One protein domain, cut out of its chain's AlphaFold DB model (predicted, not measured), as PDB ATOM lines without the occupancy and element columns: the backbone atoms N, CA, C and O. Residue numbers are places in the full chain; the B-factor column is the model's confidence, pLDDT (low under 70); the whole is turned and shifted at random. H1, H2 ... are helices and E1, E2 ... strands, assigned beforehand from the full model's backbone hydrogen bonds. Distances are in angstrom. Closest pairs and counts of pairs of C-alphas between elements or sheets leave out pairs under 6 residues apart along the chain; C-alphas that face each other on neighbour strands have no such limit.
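This is residues 4 to 115 of the 126 residues of an uncharacterized protein of Candidatus Brocadiaceae bacterium S225 (UniProt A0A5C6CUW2). A strongly twisted sheet of four strands curls round helix H1 on one face, while H2 crosses the other face over E1 and E2. Together they make a compact body, from which residues 96 to 115 stick out as an arm with H3 at its end. The printed part has 112 residues, with named elements in the order E1, E2, E3, E4, H1, H2, H3; the class is mixed, helices and strands. The sheet, in order E1, E2, E3, E4, is antiparallel throughout and is a meander, each strand the antiparallel neighbour of the one before. The whole is loose, with a radius of gyration of the C-alphas of 17.6 A and spans of 52 by 39 by 23 A.

The sheet is made of E1, residues 6 to 17, E2, residues 21 to 32, E3, residues 35 to 40, and E4, residues 45 to 49; E1 and E4 are its edge strands. The hairpin E1 and E2 has N 13 and O 25 within hydrogen-bond range at 2.8 A. The hairpin E2 and E3 has N 30 and O 37 at 2.9 A, and the hairpin E3 and E4 has N 38 and O 47 at 2.9 A. E1 bends by 51 degrees at residue 9. H1, residues 52 to 68, is on the sheet, which curls round it; its closest C-alphas with E4 are those of Cys 55 and Gly 49, 4.8 A apart. H2, residues 82 to 98, is on the opposite face, which gives three layers, helices on both faces of a sheet. Its height over the sheet is 7.7 A, and it runs across the strands, at 81 degrees to E1 on the local plane. It lies over E1 and only just over E2, on which 3 of its 17 C-alphas fall. The closest C-alphas of H2 and E1 are those of Phe 88 and Ala 10, 5.5 A apart. H3, residues 105 to 115, is not on the sheet and is apart from H1 and H2. Every O i to N i+4 pair is within hydrogen-bond range in H2 and H3, and 12 of 13 are in H1.

E1 begins at C-alpha 6 (138.782, 154.464, 78.243) and is 32.3 A long; E2 is 33.9 A, E3 16.6 A and E4 14.2 A. H1 is 24.6 A long, and H2, 24.7 A, begins at C-alpha 82 (127.467, 147.340, 87.134). H3, 15.4 A, ends at C-alpha 115 (104.936, 170.432, 92.501).

The two C-alphas farthest apart, those of Asn 34 and Ala 113, are 52.3 A apart. The printed part has no cut. The link from H1 to H2, 13 residues, is long. Residues 68 to 74, of which 68 belongs to H1, stand free. Mean pLDDT of the printed part is 89.7; residues 97 to 103 are under 70.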
ATOM      1  N   GLN A   4     143.198 149.761  82.042       87.81
ATOM      2  CA  GLN A   4     142.642 151.097  81.874       87.81
ATOM      3  C   GLN A   4     141.522 151.034  80.842       87.81
ATOM      4  O   GLN A   4     141.750 150.699  79.681       87.81
ATOM      5  N   ILE A   5     140.312 151.341  81.303       92.69
ATOM      6  CA  ILE A   5     139.119 151.387  80.470       92.69
ATOM      7  C   ILE A   5     138.895 152.828  80.053       92.69
ATOM      8  O   ILE A   5     138.552 153.649  80.901       92.69
ATOM      9  N   GLU A   6     139.073 153.135  78.770       95.44
ATOM     10  CA  GLU A   6     138.782 154.464  78.243       95.44
ATOM     11  C   GLU A   6     137.384 154.483  77.597       95.44
ATOM     12  O   GLU A   6     137.182 153.857  76.552       95.44
ATOM     13  N   PRO A   7     136.390 155.179  78.177       95.88
ATOM     14  CA  PRO A   7     135.053 155.264  77.598       95.88
ATOM     15  C   PRO A   7     135.071 156.058  76.289       95.88
ATOM     16  O   PRO A   7     135.630 157.152  76.235       95.88
ATOM     17  N   LYS A   8     134.441 155.533  75.233       95.38
ATOM     18  CA  LYS A   8     134.386 156.208  73.924       95.38
ATOM     19  C   LYS A   8     132.979 156.612  73.529       95.38
ATOM     20  O   LYS A   8     132.791 157.713  73.019       95.38
ATOM     21  N   MET A   9     132.000 155.727  73.711       94.31
ATOM     22  CA  MET A   9     130.644 155.982  73.237       94.31
ATOM     23  C   MET A   9     129.614 155.133  73.978       94.31
ATOM     24  O   MET A   9     129.846 153.958  74.238       94.31
ATOM     25  N   ALA A  10     128.458 155.727  74.254       95.69
ATOM     26  CA  ALA A  10     127.252 155.027  74.668       95.69
ATOM     27  C   ALA A  10     126.255 155.092  73.508       95.69
ATOM     28  O   ALA A  10     125.967 156.182  73.009       95.69
ATOM     29  N   ILE A  11     125.764 153.943  73.048       94.31
ATOM     30  CA  ILE A  11     124.781 153.870  71.962       94.31
ATOM     31  C   ILE A  11     123.616 152.979  72.367       94.31
ATOM     32  O   ILE A  11     123.779 152.033  73.129       94.31
ATOM     33  N   THR A  12     122.447 153.266  71.814       94.25
ATOM     34  CA  THR A  12     121.267 152.412  71.933       94.25
ATOM     35  C   THR A  12     120.953 151.857  70.550       94.25
ATOM     36  O   THR A  12     120.920 152.605  69.571       94.25
ATOM     37  N   GLY A  13     120.745 150.549  70.469       92.69
ATOM     38  CA  GLY A  13     120.299 149.838  69.279       92.69
ATOM     39  C   GLY A  13     118.976 149.119  69.520       92.69
ATOM     40  O   GLY A  13     118.417 149.151  70.617       92.69
ATOM     41  N   PHE A  14     118.479 148.467  68.474       93.88
ATOM     42  CA  PHE A  14     117.266 147.662  68.532       93.88
ATOM     43  C   PHE A  14     117.524 146.319  67.859       93.88
ATOM     44  O   PHE A  14     118.073 146.280  66.758       93.88
ATOM     45  N   LEU A  15     117.120 145.246  68.525       90.75
ATOM     46  CA  LEU A  15     117.047 143.902  67.975       90.75
ATOM     47  C   LEU A  15     115.601 143.654  67.545       90.75
ATOM     48  O   LEU A  15     114.690 143.754  68.362       90.75
ATOM     49  N   ASP A  16     115.394 143.378  66.262       90.06
ATOM     50  CA  ASP A  16     114.071 143.097  65.706       90.06
ATOM     51  C   ASP A  16     113.824 141.584  65.729       90.06
ATOM     52  O   ASP A  16     114.503 140.837  65.021       90.06
ATOM     53  N   LEU A  17     112.895 141.135  66.577       84.81
ATOM     54  CA  LEU A  17     112.471 139.741  66.656       84.81
ATOM     55  C   LEU A  17     111.037 139.639  66.116       84.81
ATOM     56  O   LEU A  17     110.123 140.166  66.758       84.81
ATOM     57  N   PRO A  18     110.810 138.946  64.980       82.50
ATOM     58  CA  PRO A  18     109.512 138.925  64.299       82.50
ATOM     59  C   PRO A  18     108.313 138.529  65.171       82.50
ATOM     60  O   PRO A  18     107.192 138.937  64.880       82.50
ATOM     61  N   GLU A  19     108.537 137.748  66.230       81.56
ATOM     62  CA  GLU A  19     107.479 137.196  67.086       81.56
ATOM     63  C   GLU A  19     107.328 137.904  68.444       81.56
ATOM     64  O   GLU A  19     106.322 137.705  69.119       81.56
ATOM     65  N   ILE A  20     108.307 138.720  68.858       75.62
ATOM     66  CA  ILE A  20     108.382 139.291  70.222       75.62
ATOM     67  C   ILE A  20     108.348 140.829  70.208       75.62
ATOM     68  O   ILE A  20     108.136 141.437  71.250       75.62
ATOM     69  N   GLU A  21     108.472 141.454  69.032       83.81
ATOM     70  CA  GLU A  21     108.697 142.891  68.819       83.81
ATOM     71  C   GLU A  21     110.166 143.324  68.980       83.81
ATOM     72  O   GLU A  21     111.091 142.524  69.147       83.81
ATOM     73  N   LYS A  22     110.397 144.636  68.853       90.50
ATOM     74  CA  LYS A  22     111.725 145.244  68.915       90.50
ATOM     75  C   LYS A  22     112.206 145.349  70.352       90.50
ATOM     76  O   LYS A  22     111.657 146.109  71.147       90.50
ATOM     77  N   ILE A  23     113.314 144.685  70.644       91.56
ATOM     78  CA  ILE A  23     114.009 144.792  71.921       91.56
ATOM     79  C   ILE A  23     115.022 145.926  71.826       91.56
ATOM     80  O   ILE A  23     115.898 145.929  70.961       91.56
ATOM     81  N   ARG A  24     114.917 146.910  72.719       94.00
ATOM     82  CA  ARG A  24     115.941 147.946  72.869       94.00
ATOM     83  C   ARG A  24     117.158 147.349  73.578       94.00
ATOM     84  O   ARG A  24     116.995 146.744  74.630       94.00
ATOM     85  N   LEU A  25     118.346 147.578  73.028       95.62
ATOM     86  CA  LEU A  25     119.619 147.153  73.609       95.62
ATOM     87  C   LEU A  25     120.544 148.352  73.802       95.62
ATOM     88  O   LEU A  25     120.692 149.186  72.904       95.62
ATOM     89  N   ASP A  26     121.185 148.434  74.958       97.31
ATOM     90  CA  ASP A  26     122.147 149.470  75.295       97.31
ATOM     91  C   ASP A  26     123.576 148.924  75.165       97.31
ATOM     92  O   ASP A  26     123.925 147.851  75.662       97.31
ATOM     93  N   PHE A  27     124.427 149.676  74.468       97.75
ATOM     94  CA  PHE A  27     125.798 149.284  74.182       97.75
ATOM     95  C   PHE A  27     126.801 150.320  74.668       97.75
ATOM     96  O   PHE A  27     126.643 151.529  74.468       97.75
ATOM     97  N   LEU A  28     127.897 149.817  75.224       98.00
ATOM     98  CA  LEU A  28     129.045 150.617  75.618       98.00
ATOM     99  C   LEU A  28     130.240 150.292  74.727       98.00
ATOM    100  O   LEU A  28     130.647 149.133  74.636       98.00
ATOM    101  N   ILE A  29     130.829 151.324  74.130       97.69
ATOM    102  CA  ILE A  29     132.092 151.235  73.404       97.69
ATOM    103  C   ILE A  29     133.199 151.853  74.251       97.69
ATOM    104  O   ILE A  29     133.102 153.006  74.690       97.69
ATOM    105  N   THR A  30     134.275 151.099  74.434       97.38
ATOM    106  CA  THR A  30     135.485 151.517  75.144       97.38
ATOM    107  C   THR A  30     136.720 151.252  74.291       97.38
ATOM    108  O   THR A  30     136.668 150.530  73.295       97.38
ATOM    109  N   TYR A  31     137.834 151.867  74.667       96.50
ATOM    110  CA  TYR A  31     139.152 151.552  74.141       96.50
ATOM    111  C   TYR A  31     140.018 151.030  75.283       96.50
ATOM    112  O   TYR A  31     140.178 151.700  76.304       96.50
ATOM    113  N   GLU A  32     140.505 149.804  75.137       94.06
ATOM    114  CA  GLU A  32     141.235 149.068  76.171       94.06
ATOM    115  C   GLU A  32     142.303 148.226  75.479       94.06
ATOM    116  O   GLU A  32     142.052 147.677  74.411       94.06
ATOM    117  N   SER A  33     143.500 148.109  76.055       90.69
ATOM    118  CA  SER A  33     144.550 147.222  75.515       90.69
ATOM    119  C   SER A  33     144.845 147.423  74.014       90.69
ATOM    120  O   SER A  33     145.112 146.466  73.295       90.69
ATOM    121  N   ASN A  34     144.811 148.676  73.550       91.44
ATOM    122  CA  ASN A  34     144.992 149.101  72.156       91.44
ATOM    123  C   ASN A  34     143.910 148.659  71.147       91.44
ATOM    124  O   ASN A  34     144.099 148.839  69.941       91.44
ATOM    125  N   GLU A  35     142.761 148.167  71.608       95.75
ATOM    126  CA  GLU A  35     141.636 147.769  70.755       95.75
ATOM    127  C   GLU A  35     140.330 148.444  71.176       95.75
ATOM    128  O   GLU A  35     140.162 148.888  72.315       95.75
ATOM    129  N   PHE A  36     139.384 148.526  70.239       97.38
ATOM    130  CA  PHE A  36     138.023 148.921  70.567       97.38
ATOM    131  C   PHE A  36     137.252 147.702  71.048       97.38
ATOM    132  O   PHE A  36     137.301 146.642  70.428       97.38
ATOM    133  N   TYR A  37     136.506 147.887  72.127       97.44
ATOM    134  CA  TYR A  37     135.579 146.905  72.661       97.44
ATOM    135  C   TYR A  37     134.175 147.472  72.590       97.44
ATOM    136  O   TYR A  37     133.955 148.646  72.882       97.44
ATOM    137  N   ILE A  38     133.217 146.622  72.252       98.00
ATOM    138  CA  ILE A  38     131.792 146.912  72.342       98.00
ATOM    139  C   ILE A  38     131.132 145.867  73.230       98.00
ATOM    140  O   ILE A  38     131.411 144.672  73.131       98.00
ATOM    141  N   ARG A  39     130.271 146.326  74.132       97.88
ATOM    142  CA  ARG A  39     129.552 145.477  75.082       97.88
ATOM    143  C   ARG A  39     128.064 145.704  74.929       97.88
ATOM    144  O   ARG A  39     127.638 146.850  75.029       97.88
ATOM    145  N   CYS A  40     127.304 144.636  74.709       97.81
ATOM    146  CA  CYS A  40     125.853 144.638  74.865       97.81
ATOM    147  C   CYS A  40     125.553 144.520  76.361       97.81
ATOM    148  O   CYS A  40     125.806 143.479  76.977       97.81
ATOM    149  N   LEU A  41     125.080 145.604  76.967       97.44
ATOM    150  CA  LEU A  41     124.943 145.683  78.416       97.44
ATOM    151  C   LEU A  41     123.807 144.809  78.938       97.44
ATOM    152  O   LEU A  41     123.930 144.289  80.041       97.44
ATOM    153  N   ASP A  42     122.762 144.596  78.146       96.31
ATOM    154  CA  ASP A  42     121.588 143.804  78.521       96.31
ATOM    155  C   ASP A  42     121.851 142.289  78.500       96.31
ATOM    156  O   ASP A  42     121.317 141.551  79.331       96.31
ATOM    157  N   PHE A  43     122.696 141.822  77.575       95.31
ATOM    158  CA  PHE A  43     122.991 140.392  77.382       95.31
ATOM    159  C   PHE A  43     124.351 139.960  77.944       95.31
ATOM    160  O   PHE A  43     124.666 138.772  77.959       95.31
ATOM    161  N   GLY A  44     125.186 140.908  78.382       94.69
ATOM    162  CA  GLY A  44     126.496 140.577  78.953       94.69
ATOM    163  C   GLY A  44     127.502 140.085  77.909       94.69
ATOM    164  O   GLY A  44     128.520 139.493  78.261       94.69
ATOM    165  N   ILE A  45     127.223 140.336  76.629       95.81
ATOM    166  CA  ILE A  45     128.044 139.924  75.487       95.81
ATOM    167  C   ILE A  45     129.046 141.028  75.174       95.81
ATOM    168  O   ILE A  45     128.722 142.217  75.235       95.81
ATOM    169  N   MET A  46     130.256 140.640  74.779       96.12
ATOM    170  CA  MET A  46     131.254 141.574  74.277       96.12
ATOM    171  C   MET A  46     131.888 141.090  72.981       96.12
ATOM    172  O   MET A  46     131.981 139.893  72.729       96.12
ATOM    173  N   SER A  47     132.367 142.047  72.197       97.06
ATOM    174  CA  SER A  47     133.205 141.808  71.030       97.06
ATOM    175  C   SER A  47     134.240 142.929  70.899       97.06
ATOM    176  O   SER A  47     134.114 143.970  71.553       97.06
ATOM    177  N   CYS A  48     135.270 142.728  70.082       96.44
ATOM    178  CA  CYS A  48     136.308 143.723  69.829       96.44
ATOM    179  C   CYS A  48     136.558 143.923  68.331       96.44
ATOM    180  O   CYS A  48     136.078 143.165  67.488       96.44
ATOM    181  N   GLY A  49     137.288 144.983  67.999       95.56
ATOM    182  CA  GLY A  49     137.699 145.295  66.637       95.56
ATOM    183  C   GLY A  49     138.738 146.411  66.598       95.56
ATOM    184  O   GLY A  49     138.979 147.116  67.581       95.56
ATOM    185  N   LYS A  50     139.345 146.623  65.429       95.19
ATOM    186  CA  LYS A  50     140.358 147.673  65.224       95.19
ATOM    187  C   LYS A  50     139.746 149.066  65.172       95.19
ATOM    188  O   LYS A  50     140.445 150.063  65.329       95.19
ATOM    189  N   ASN A  51     138.447 149.145  64.904       96.31
ATOM    190  CA  ASN A  51     137.682 150.380  64.870       96.31
ATOM    191  C   ASN A  51     136.225 150.139  65.293       96.31
ATOM    192  O   ASN A  51     135.755 149.006  65.399       96.31
ATOM    193  N   ILE A  52     135.493 151.234  65.501       94.75
ATOM    194  CA  ILE A  52     134.099 151.216  65.965       94.75
ATOM    195  C   ILE A  52     133.156 150.493  64.989       94.75
ATOM    196  O   ILE A  52     132.212 149.843  65.430       94.75
ATOM    197  N   ASN A  53     133.375 150.601  63.676       94.94
ATOM    198  CA  ASN A  53     132.498 149.955  62.694       94.94
ATOM    199  C   ASN A  53     132.674 148.437  62.715       94.94
ATOM    200  O   ASN A  53     131.685 147.716  62.706       94.94
ATOM    201  N   GLU A  54     133.917 147.971  62.816       96.31
ATOM    202  CA  GLU A  54     134.232 146.551  62.978       96.31
ATOM    203  C   GLU A  54     133.615 145.995  64.266       96.31
ATOM    204  O   GLU A  54     132.930 144.982  64.223       96.31
ATOM    205  N   CYS A  55     133.719 146.721  65.384       95.69
ATOM    206  CA  CYS A  55     133.025 146.360  66.622       95.69
ATOM    207  C   CYS A  55     131.515 146.171  66.415       95.69
ATOM    208  O   CYS A  55     130.942 145.191  66.883       95.69
ATOM    209  N   LYS A  56     130.856 147.100  65.710       95.06
ATOM    210  CA  LYS A  56     129.410 147.030  65.454       95.06
ATOM    211  C   LYS A  56     129.007 145.816  64.619       95.06
ATOM    212  O   LYS A  56     127.941 145.270  64.864       95.06
ATOM    213  N   VAL A  57     129.831 145.407  63.658       96.19
ATOM    214  CA  VAL A  57     129.593 144.179  62.886       96.19
ATOM    215  C   VAL A  57     129.801 142.961  63.785       96.19
ATOM    216  O   VAL A  57     128.904 142.137  63.930       96.19
ATOM    217  N   ASN A  58     130.930 142.902  64.491       97.19
ATOM    218  CA  ASN A  58     131.288 141.733  65.289       97.19
ATOM    219  C   ASN A  58     130.332 141.505  66.476       97.19
ATOM    220  O   ASN A  58     130.106 140.364  66.875       97.19
ATOM    221  N   ILE A  59     129.749 142.560  67.065       97.31
ATOM    222  CA  ILE A  59     128.749 142.396  68.136       97.31
ATOM    223  C   ILE A  59     127.413 141.871  67.612       97.31
ATOM    224  O   ILE A  59     126.712 141.193  68.353       97.31
ATOM    225  N   GLN A  60     127.050 142.169  66.359       95.62
ATOM    226  CA  GLN A  60     125.834 141.620  65.757       95.62
ATOM    227  C   GLN A  60     125.960 140.106  65.617       95.62
ATOM    228  O   GLN A  60     125.071 139.384  66.056       95.62
ATOM    229  N   GLU A  61     127.092 139.630  65.097       95.81
ATOM    230  CA  GLU A  61     127.389 138.197  65.007       95.81
ATOM    231  C   GLU A  61     127.396 137.534  66.391       95.81
ATOM    232  O   GLU A  61     126.758 136.504  66.586       95.81
ATOM    233  N   ALA A  62     128.033 138.160  67.386       96.69
ATOM    234  CA  ALA A  62     128.068 137.633  68.749       96.69
ATOM    235  C   ALA A  62     126.675 137.554  69.406       96.69
ATOM    236  O   ALA A  62     126.405 136.620  70.157       96.69
ATOM    237  N   ILE A  63     125.784 138.514  69.126       95.50
ATOM    238  CA  ILE A  63     124.389 138.459  69.582       95.50
ATOM    239  C   ILE A  63     123.652 137.301  68.915       95.50
ATOM    240  O   ILE A  63     122.945 136.581  69.607       95.50
ATOM    241  N   LEU A  64     123.816 137.097  67.605       94.00
ATOM    242  CA  LEU A  64     123.159 135.990  66.905       94.00
ATOM    243  C   LEU A  64     123.584 134.635  67.477       94.00
ATOM    244  O   LEU A  64     122.721 133.841  67.829       94.00
ATOM    245  N   ILE A  65     124.889 134.428  67.676       94.81
ATOM    246  CA  ILE A  65     125.422 133.204  68.295       94.81
ATOM    247  C   ILE A  65     124.833 133.009  69.698       94.81
ATOM    248  O   ILE A  65     124.380 131.922  70.035       94.81
ATOM    249  N   TYR A  66     124.768 134.068  70.511       94.31
ATOM    250  CA  TYR A  66     124.163 133.990  71.842       94.31
ATOM    251  C   TYR A  66     122.688 133.573  71.811       94.31
ATOM    252  O   TYR A  66     122.256 132.806  72.667       94.31
ATOM    253  N   LEU A  67     121.915 134.086  70.850       91.75
ATOM    254  CA  LEU A  67     120.504 133.735  70.691       91.75
ATOM    255  C   LEU A  67     120.329 132.285  70.222       91.75
ATOM    256  O   LEU A  67     119.401 131.622  70.671       91.75
ATOM    257  N   GLU A  68     121.212 131.800  69.345       91.94
ATOM    258  CA  GLU A  68     121.224 130.408  68.873       91.94
ATOM    259  C   GLU A  68     121.608 129.420  69.984       91.94
ATOM    260  O   GLU A  68     121.026 128.341  70.080       91.94
ATOM    261  N   ASP A  69     122.547 129.811  70.848       92.19
ATOM    262  CA  ASP A  69     123.036 128.994  71.960       92.19
ATOM    263  C   ASP A  69     122.148 129.078  73.216       92.19
ATOM    264  O   ASP A  69     122.404 128.377  74.201       92.19
ATOM    265  N   LEU A  70     121.118 129.937  73.223       90.06
ATOM    266  CA  LEU A  70     120.268 130.146  74.393       90.06
ATOM    267  C   LEU A  70     119.391 128.903  74.646       90.06
ATOM    268  O   LEU A  70     118.525 128.580  73.829       90.06
ATOM    269  N   PRO A  71     119.552 128.209  75.789       89.44
ATOM    270  CA  PRO A  71     118.736 127.044  76.083       89.44
ATOM    271  C   PRO A  71     117.282 127.439  76.347       89.44
ATOM    272  O   PRO A  71     116.989 128.485  76.931       89.44
ATOM    273  N   GLU A  72     116.358 126.563  75.962       86.94
ATOM    274  CA  GLU A  72     114.931 126.782  76.183       86.94
ATOM    275  C   GLU A  72     114.631 126.996  77.680       86.94
ATOM    276  O   GLU A  72     115.134 126.282  78.551       86.94
ATOM    277  N   GLY A  73     113.828 128.018  77.989       83.56
ATOM    278  CA  GLY A  73     113.469 128.380  79.363       83.56
ATOM    279  C   GLY A  73     114.506 129.223  80.118       83.56
ATOM    280  O   GLY A  73     114.254 129.582  81.269       83.56
ATOM    281  N   HIS A  74     115.638 129.580  79.503       85.06
ATOM    282  CA  HIS A  74     116.584 130.530  80.090       85.06
ATOM    283  C   HIS A  74     116.208 131.990  79.809       85.06
ATOM    284  O   HIS A  74     115.606 132.331  78.793       85.06
ATOM    285  N   SER A  75     116.590 132.870  80.738       87.12
ATOM    286  CA  SER A  75     116.441 134.315  80.564       87.12
ATOM    287  C   SER A  75     117.333 134.806  79.430       87.12
ATOM    288  O   SER A  75     118.540 134.573  79.449       87.12
ATOM    289  N   LEU A  76     116.737 135.561  78.507       87.25
ATOM    290  CA  LEU A  76     117.447 136.308  77.469       87.25
ATOM    291  C   LEU A  76     118.368 137.392  78.058       87.25
ATOM    292  O   LEU A  76     119.387 137.746  77.476       87.25
ATOM    293  N   PHE A  77     117.994 137.953  79.208       90.44
ATOM    294  CA  PHE A  77     118.744 139.028  79.845       90.44
ATOM    295  C   PHE A  77     119.769 138.464  80.820       90.44
ATOM    296  O   PHE A  77     119.421 137.726  81.748       90.44
ATOM    297  N   ASN A  78     121.019 138.874  80.624       92.75
ATOM    298  CA  ASN A  78     122.156 138.560  81.474       92.75
ATOM    299  C   ASN A  78     123.035 139.814  81.586       92.75
ATOM    300  O   ASN A  78     124.023 139.948  80.865       92.75
ATOM    301  N   PRO A  79     122.646 140.788  82.422       94.44
ATOM    302  CA  PRO A  79     123.220 142.118  82.356       94.44
ATOM    303  C   PRO A  79     124.717 142.121  82.675       94.44
ATOM    304  O   PRO A  79     125.203 141.441  83.579       94.44
ATOM    305  N   SER A  80     125.446 142.971  81.956       95.12
ATOM    306  CA  SER A  80     126.857 143.253  82.201       95.12
ATOM    307  C   SER A  80     127.097 143.735  83.641       95.12
ATOM    308  O   SER A  80     126.222 144.367  84.240       95.12
ATOM    309  N   PRO A  81     128.314 143.543  84.190       95.69
ATOM    310  CA  PRO A  81     128.690 144.072  85.497       95.69
ATOM    311  C   PRO A  81     128.387 145.568  85.653       95.69
ATOM    312  O   PRO A  81     128.625 146.360  84.737       95.69
ATOM    313  N   SER A  82     127.947 145.977  86.847       94.94
ATOM    314  CA  SER A  82     127.467 147.340  87.134       94.94
ATOM    315  C   SER A  82     128.460 148.450  86.780       94.94
ATOM    316  O   SER A  82     128.041 149.550  86.434       94.94
ATOM    317  N   LYS A  83     129.768 148.164  86.807       95.56
ATOM    318  CA  LYS A  83     130.817 149.111  86.393       95.56
ATOM    319  C   LYS A  83     130.589 149.637  84.968       95.56
ATOM    320  O   LYS A  83     130.783 150.819  84.718       95.56
ATOM    321  N   TYR A  84     130.161 148.789  84.032       96.06
ATOM    322  CA  TYR A  84     129.916 149.212  82.649       96.06
ATOM    323  C   TYR A  84     128.633 150.038  82.522       96.06
ATOM    324  O   TYR A  84     128.611 151.022  81.789       96.06
ATOM    325  N   TRP A  85     127.598 149.698  83.294       96.88
ATOM    326  CA  TRP A  85     126.372 150.495  83.379       96.88
ATOM    327  C   TRP A  85     126.619 151.899  83.934       96.88
ATOM    328  O   TRP A  85     126.028 152.862  83.446       96.88
ATOM    329  N   GLN A  86     127.517 152.030  84.912       96.12
ATOM    330  CA  GLN A  86     127.933 153.330  85.445       96.12
ATOM    331  C   GLN A  86     128.586 154.184  84.353       96.12
ATOM    332  O   GLN A  86     128.114 155.283  84.080       96.12
ATOM    333  N   ILE A  87     129.581 153.632  83.651       95.56
ATOM    334  CA  ILE A  87     130.266 154.323  82.547       95.56
ATOM    335  C   ILE A  87     129.274 154.732  81.447       95.56
ATOM    336  O   ILE A  87     129.312 155.856  80.947       95.56
ATOM    337  N   PHE A  88     128.368 153.830  81.062       96.31
ATOM    338  CA  PHE A  88     127.338 154.110  80.062       96.31
ATOM    339  C   PHE A  88     126.428 155.269  80.482       96.31
ATOM    340  O   PHE A  88     126.184 156.185  79.695       96.31
ATOM    341  N   SER A  89     125.957 155.247  81.730       93.69
ATOM    342  CA  SER A  89     125.060 156.272  82.271       93.69
ATOM    343  C   SER A  89     125.740 157.639  82.329       93.69
ATOM    344  O   SER A  89     125.140 158.647  81.958       93.69
ATOM    345  N   GLU A  90     127.011 157.676  82.729       94.25
ATOM    346  CA  GLU A  90     127.820 158.897  82.742       94.25
ATOM    347  C   GLU A  90     127.979 159.483  81.334       94.25
ATOM    348  O   GLU A  90     127.731 160.675  81.134       94.25
ATOM    349  N   LEU A  91     128.317 158.650  80.342       93.00
ATOM    350  CA  LEU A  91     128.446 159.084  78.949       93.00
ATOM    351  C   LEU A  91     127.130 159.635  78.389       93.00
ATOM    352  O   LEU A  91     127.135 160.679  77.732       93.00
ATOM    353  N   ARG A  92     126.000 158.974  78.669       89.25
ATOM    354  CA  ARG A  92     124.681 159.450  78.230       89.25
ATOM    355  C   ARG A  92     124.299 160.780  78.867       89.25
ATOM    356  O   ARG A  92     123.858 161.684  78.159       89.25
ATOM    357  N   CYS A  93     124.532 160.932  80.169       85.81
ATOM    358  CA  CYS A  93     124.272 162.184  80.873       85.81
ATOM    359  C   CYS A  93     125.087 163.338  80.262       85.81
ATOM    360  O   CYS A  93     124.556 164.418  80.008       85.81
ATOM    361  N   GLN A  94     126.358 163.096  79.931       84.50
ATOM    362  CA  GLN A  94     127.205 164.088  79.264       84.50
ATOM    363  C   GLN A  94     126.727 164.429  77.847       84.50
ATOM    364  O   GLN A  94     126.815 165.591  77.446       84.50
ATOM    365  N   SER A  95     126.237 163.454  77.072       76.50
ATOM    366  CA  SER A  95     125.676 163.733  75.743       76.50
ATOM    367  C   SER A  95     124.377 164.531  75.825       76.50
ATOM    368  O   SER A  95     124.202 165.488  75.081       76.50
ATOM    369  N   GLU A  96     123.503 164.210  76.778       70.31
ATOM    370  CA  GLU A  96     122.204 164.868  76.946       70.31
ATOM    371  C   GLU A  96     122.338 166.291  77.496       70.31
ATOM    372  O   GLU A  96     121.566 167.165  77.120       70.31
ATOM    373  N   GLN A  97     123.357 166.568  78.315       61.34
ATOM    374  CA  GLN A  97     123.691 167.939  78.716       61.34
ATOM    375  C   GLN A  97     124.166 168.798  77.536       61.34
ATOM    376  O   GLN A  97     123.946 170.007  77.537       61.34
ATOM    377  N   LYS A  98     124.802 168.192  76.525       59.41
ATOM    378  CA  LYS A  98     125.218 168.891  75.297       59.41
ATOM    379  C   LYS A  98     124.058 169.097  74.323       59.41
ATOM    380  O   LYS A  98     124.032 170.115  73.642       59.41
ATOM    381  N   ASP A  99     123.113 168.160  74.293       55.12
ATOM    382  CA  ASP A  99     121.895 168.198  73.469       55.12
ATOM    383  C   ASP A  99     120.689 168.832  74.183       55.12
ATOM    384  O   ASP A  99     119.563 168.781  73.681       55.12
ATOM    385  N   GLY A 100     120.906 169.402  75.373       53.53
ATOM    386  CA  GLY A 100     119.857 169.843  76.282       53.53
ATOM    387  C   GLY A 100     118.843 170.749  75.592       53.53
ATOM    388  O   GLY A 100     119.094 171.933  75.374       53.53
ATOM    389  N   ARG A 101     117.660 170.200  75.288       59.38
ATOM    390  CA  ARG A 101     116.491 171.013  74.958       59.38
ATOM    391  C   ARG A 101     116.181 171.860  76.179       59.38
ATOM    392  O   ARG A 101     115.909 171.328  77.255       59.38
ATOM    393  N   GLU A 102     116.213 173.177  76.011       66.75
ATOM    394  CA  GLU A 102     115.682 174.075  77.026       66.75
ATOM    395  C   GLU A 102     114.229 173.687  77.304       66.75
ATOM    396  O   GLU A 102     113.405 173.617  76.390       66.75
ATOM    397  N   ILE A 103     113.925 173.415  78.576       67.06
ATOM    398  CA  ILE A 103     112.558 173.154  79.023       67.06
ATOM    399  C   ILE A 103     111.719 174.364  78.618       67.06
ATOM    400  O   ILE A 103     111.968 175.486  79.073       67.06
ATOM    401  N   SER A 104     110.720 174.144  77.769       74.38
ATOM    402  CA  SER A 104     109.856 175.215  77.304       74.38
ATOM    403  C   SER A 104     109.094 175.832  78.478       74.38
ATOM    404  O   SER A 104     108.828 175.200  79.504       74.38
ATOM    405  N   PHE A 105     108.661 177.081  78.313       77.06
ATOM    406  CA  PHE A 105     107.858 177.769  79.327       77.06
ATOM    407  C   PHE A 105     106.602 176.974  79.736       77.06
ATOM    408  O   PHE A 105     106.213 176.973  80.904       77.06
ATOM    409  N   LYS A 106     105.979 176.261  78.785       82.12
ATOM    410  CA  LYS A 106     104.801 175.422  79.049       82.12
ATOM    411  C   LYS A 106     105.142 174.219  79.927       82.12
ATOM    412  O   LYS A 106     104.397 173.938  80.860       82.12
ATOM    413  N   GLU A 107     106.260 173.551  79.654       81.94
ATOM    414  CA  GLU A 107     106.733 172.411  80.447       81.94
ATOM    415  C   GLU A 107     107.119 172.849  81.863       81.94
ATOM    416  O   GLU A 107     106.670 172.230  82.824       81.94
ATOM    417  N   ARG A 108     107.835 173.975  82.023       83.00
ATOM    418  CA  ARG A 108     108.136 174.544  83.353       83.00
ATOM    419  C   ARG A 108     106.871 174.827  84.156       83.00
ATOM    420  O   ARG A 108     106.760 174.384  85.294       83.00
ATOM    421  N   LYS A 109     105.897 175.510  83.549       85.06
ATOM    422  CA  LYS A 109     104.632 175.842  84.217       85.06
ATOM    423  C   LYS A 109     103.833 174.590  84.595       85.06
ATOM    424  O   LYS A 109     103.195 174.568  85.644       85.06
ATOM    425  N   ALA A 110     103.862 173.550  83.759       83.69
ATOM    426  CA  ALA A 110     103.231 172.269  84.069       83.69
ATOM    427  C   ALA A 110     103.915 171.571  85.256       83.69
ATOM    428  O   ALA A 110     103.223 171.102  86.157       83.69
ATOM    429  N   ILE A 111     105.251 171.563  85.302       84.06
ATOM    430  CA  ILE A 111     106.024 170.998  86.419       84.06
ATOM    431  C   ILE A 111     105.730 171.758  87.720       84.06
ATOM    432  O   ILE A 111     105.418 171.136  88.731       84.06
ATOM    433  N   GLU A 112     105.752 173.094  87.699       84.25
ATOM    434  CA  GLU A 112     105.427 173.922  88.869       84.25
ATOM    435  C   GLU A 112     104.007 173.658  89.386       84.25
ATOM    436  O   GLU A 112     103.803 173.517  90.591       84.25
ATOM    437  N   ALA A 113     103.029 173.529  88.484       83.81
ATOM    438  CA  ALA A 113     101.653 173.217  88.855       83.81
ATOM    439  C   ALA A 113     101.516 171.834  89.514       83.81
ATOM    440  O   ALA A 113     100.665 171.659  90.383       83.81
ATOM    441  N   VAL A 114     102.343 170.861  89.119       83.25
ATOM    442  CA  VAL A 114     102.390 169.530  89.740       83.25
ATOM    443  C   VAL A 114     103.075 169.585  91.107       83.25
ATOM    444  O   VAL A 114     102.539 169.038  92.064       83.25
ATOM    445  N   LEU A 115     104.201 170.292  91.235       78.94
ATOM    446  CA  LEU A 115     104.936 170.432  92.501       78.94
ATOM    447  C   LEU A 115     104.146 171.187  93.582       78.94
ATOM    448  O   LEU A 115     104.359 170.963  94.769       78.94
TER     449      LEU A 115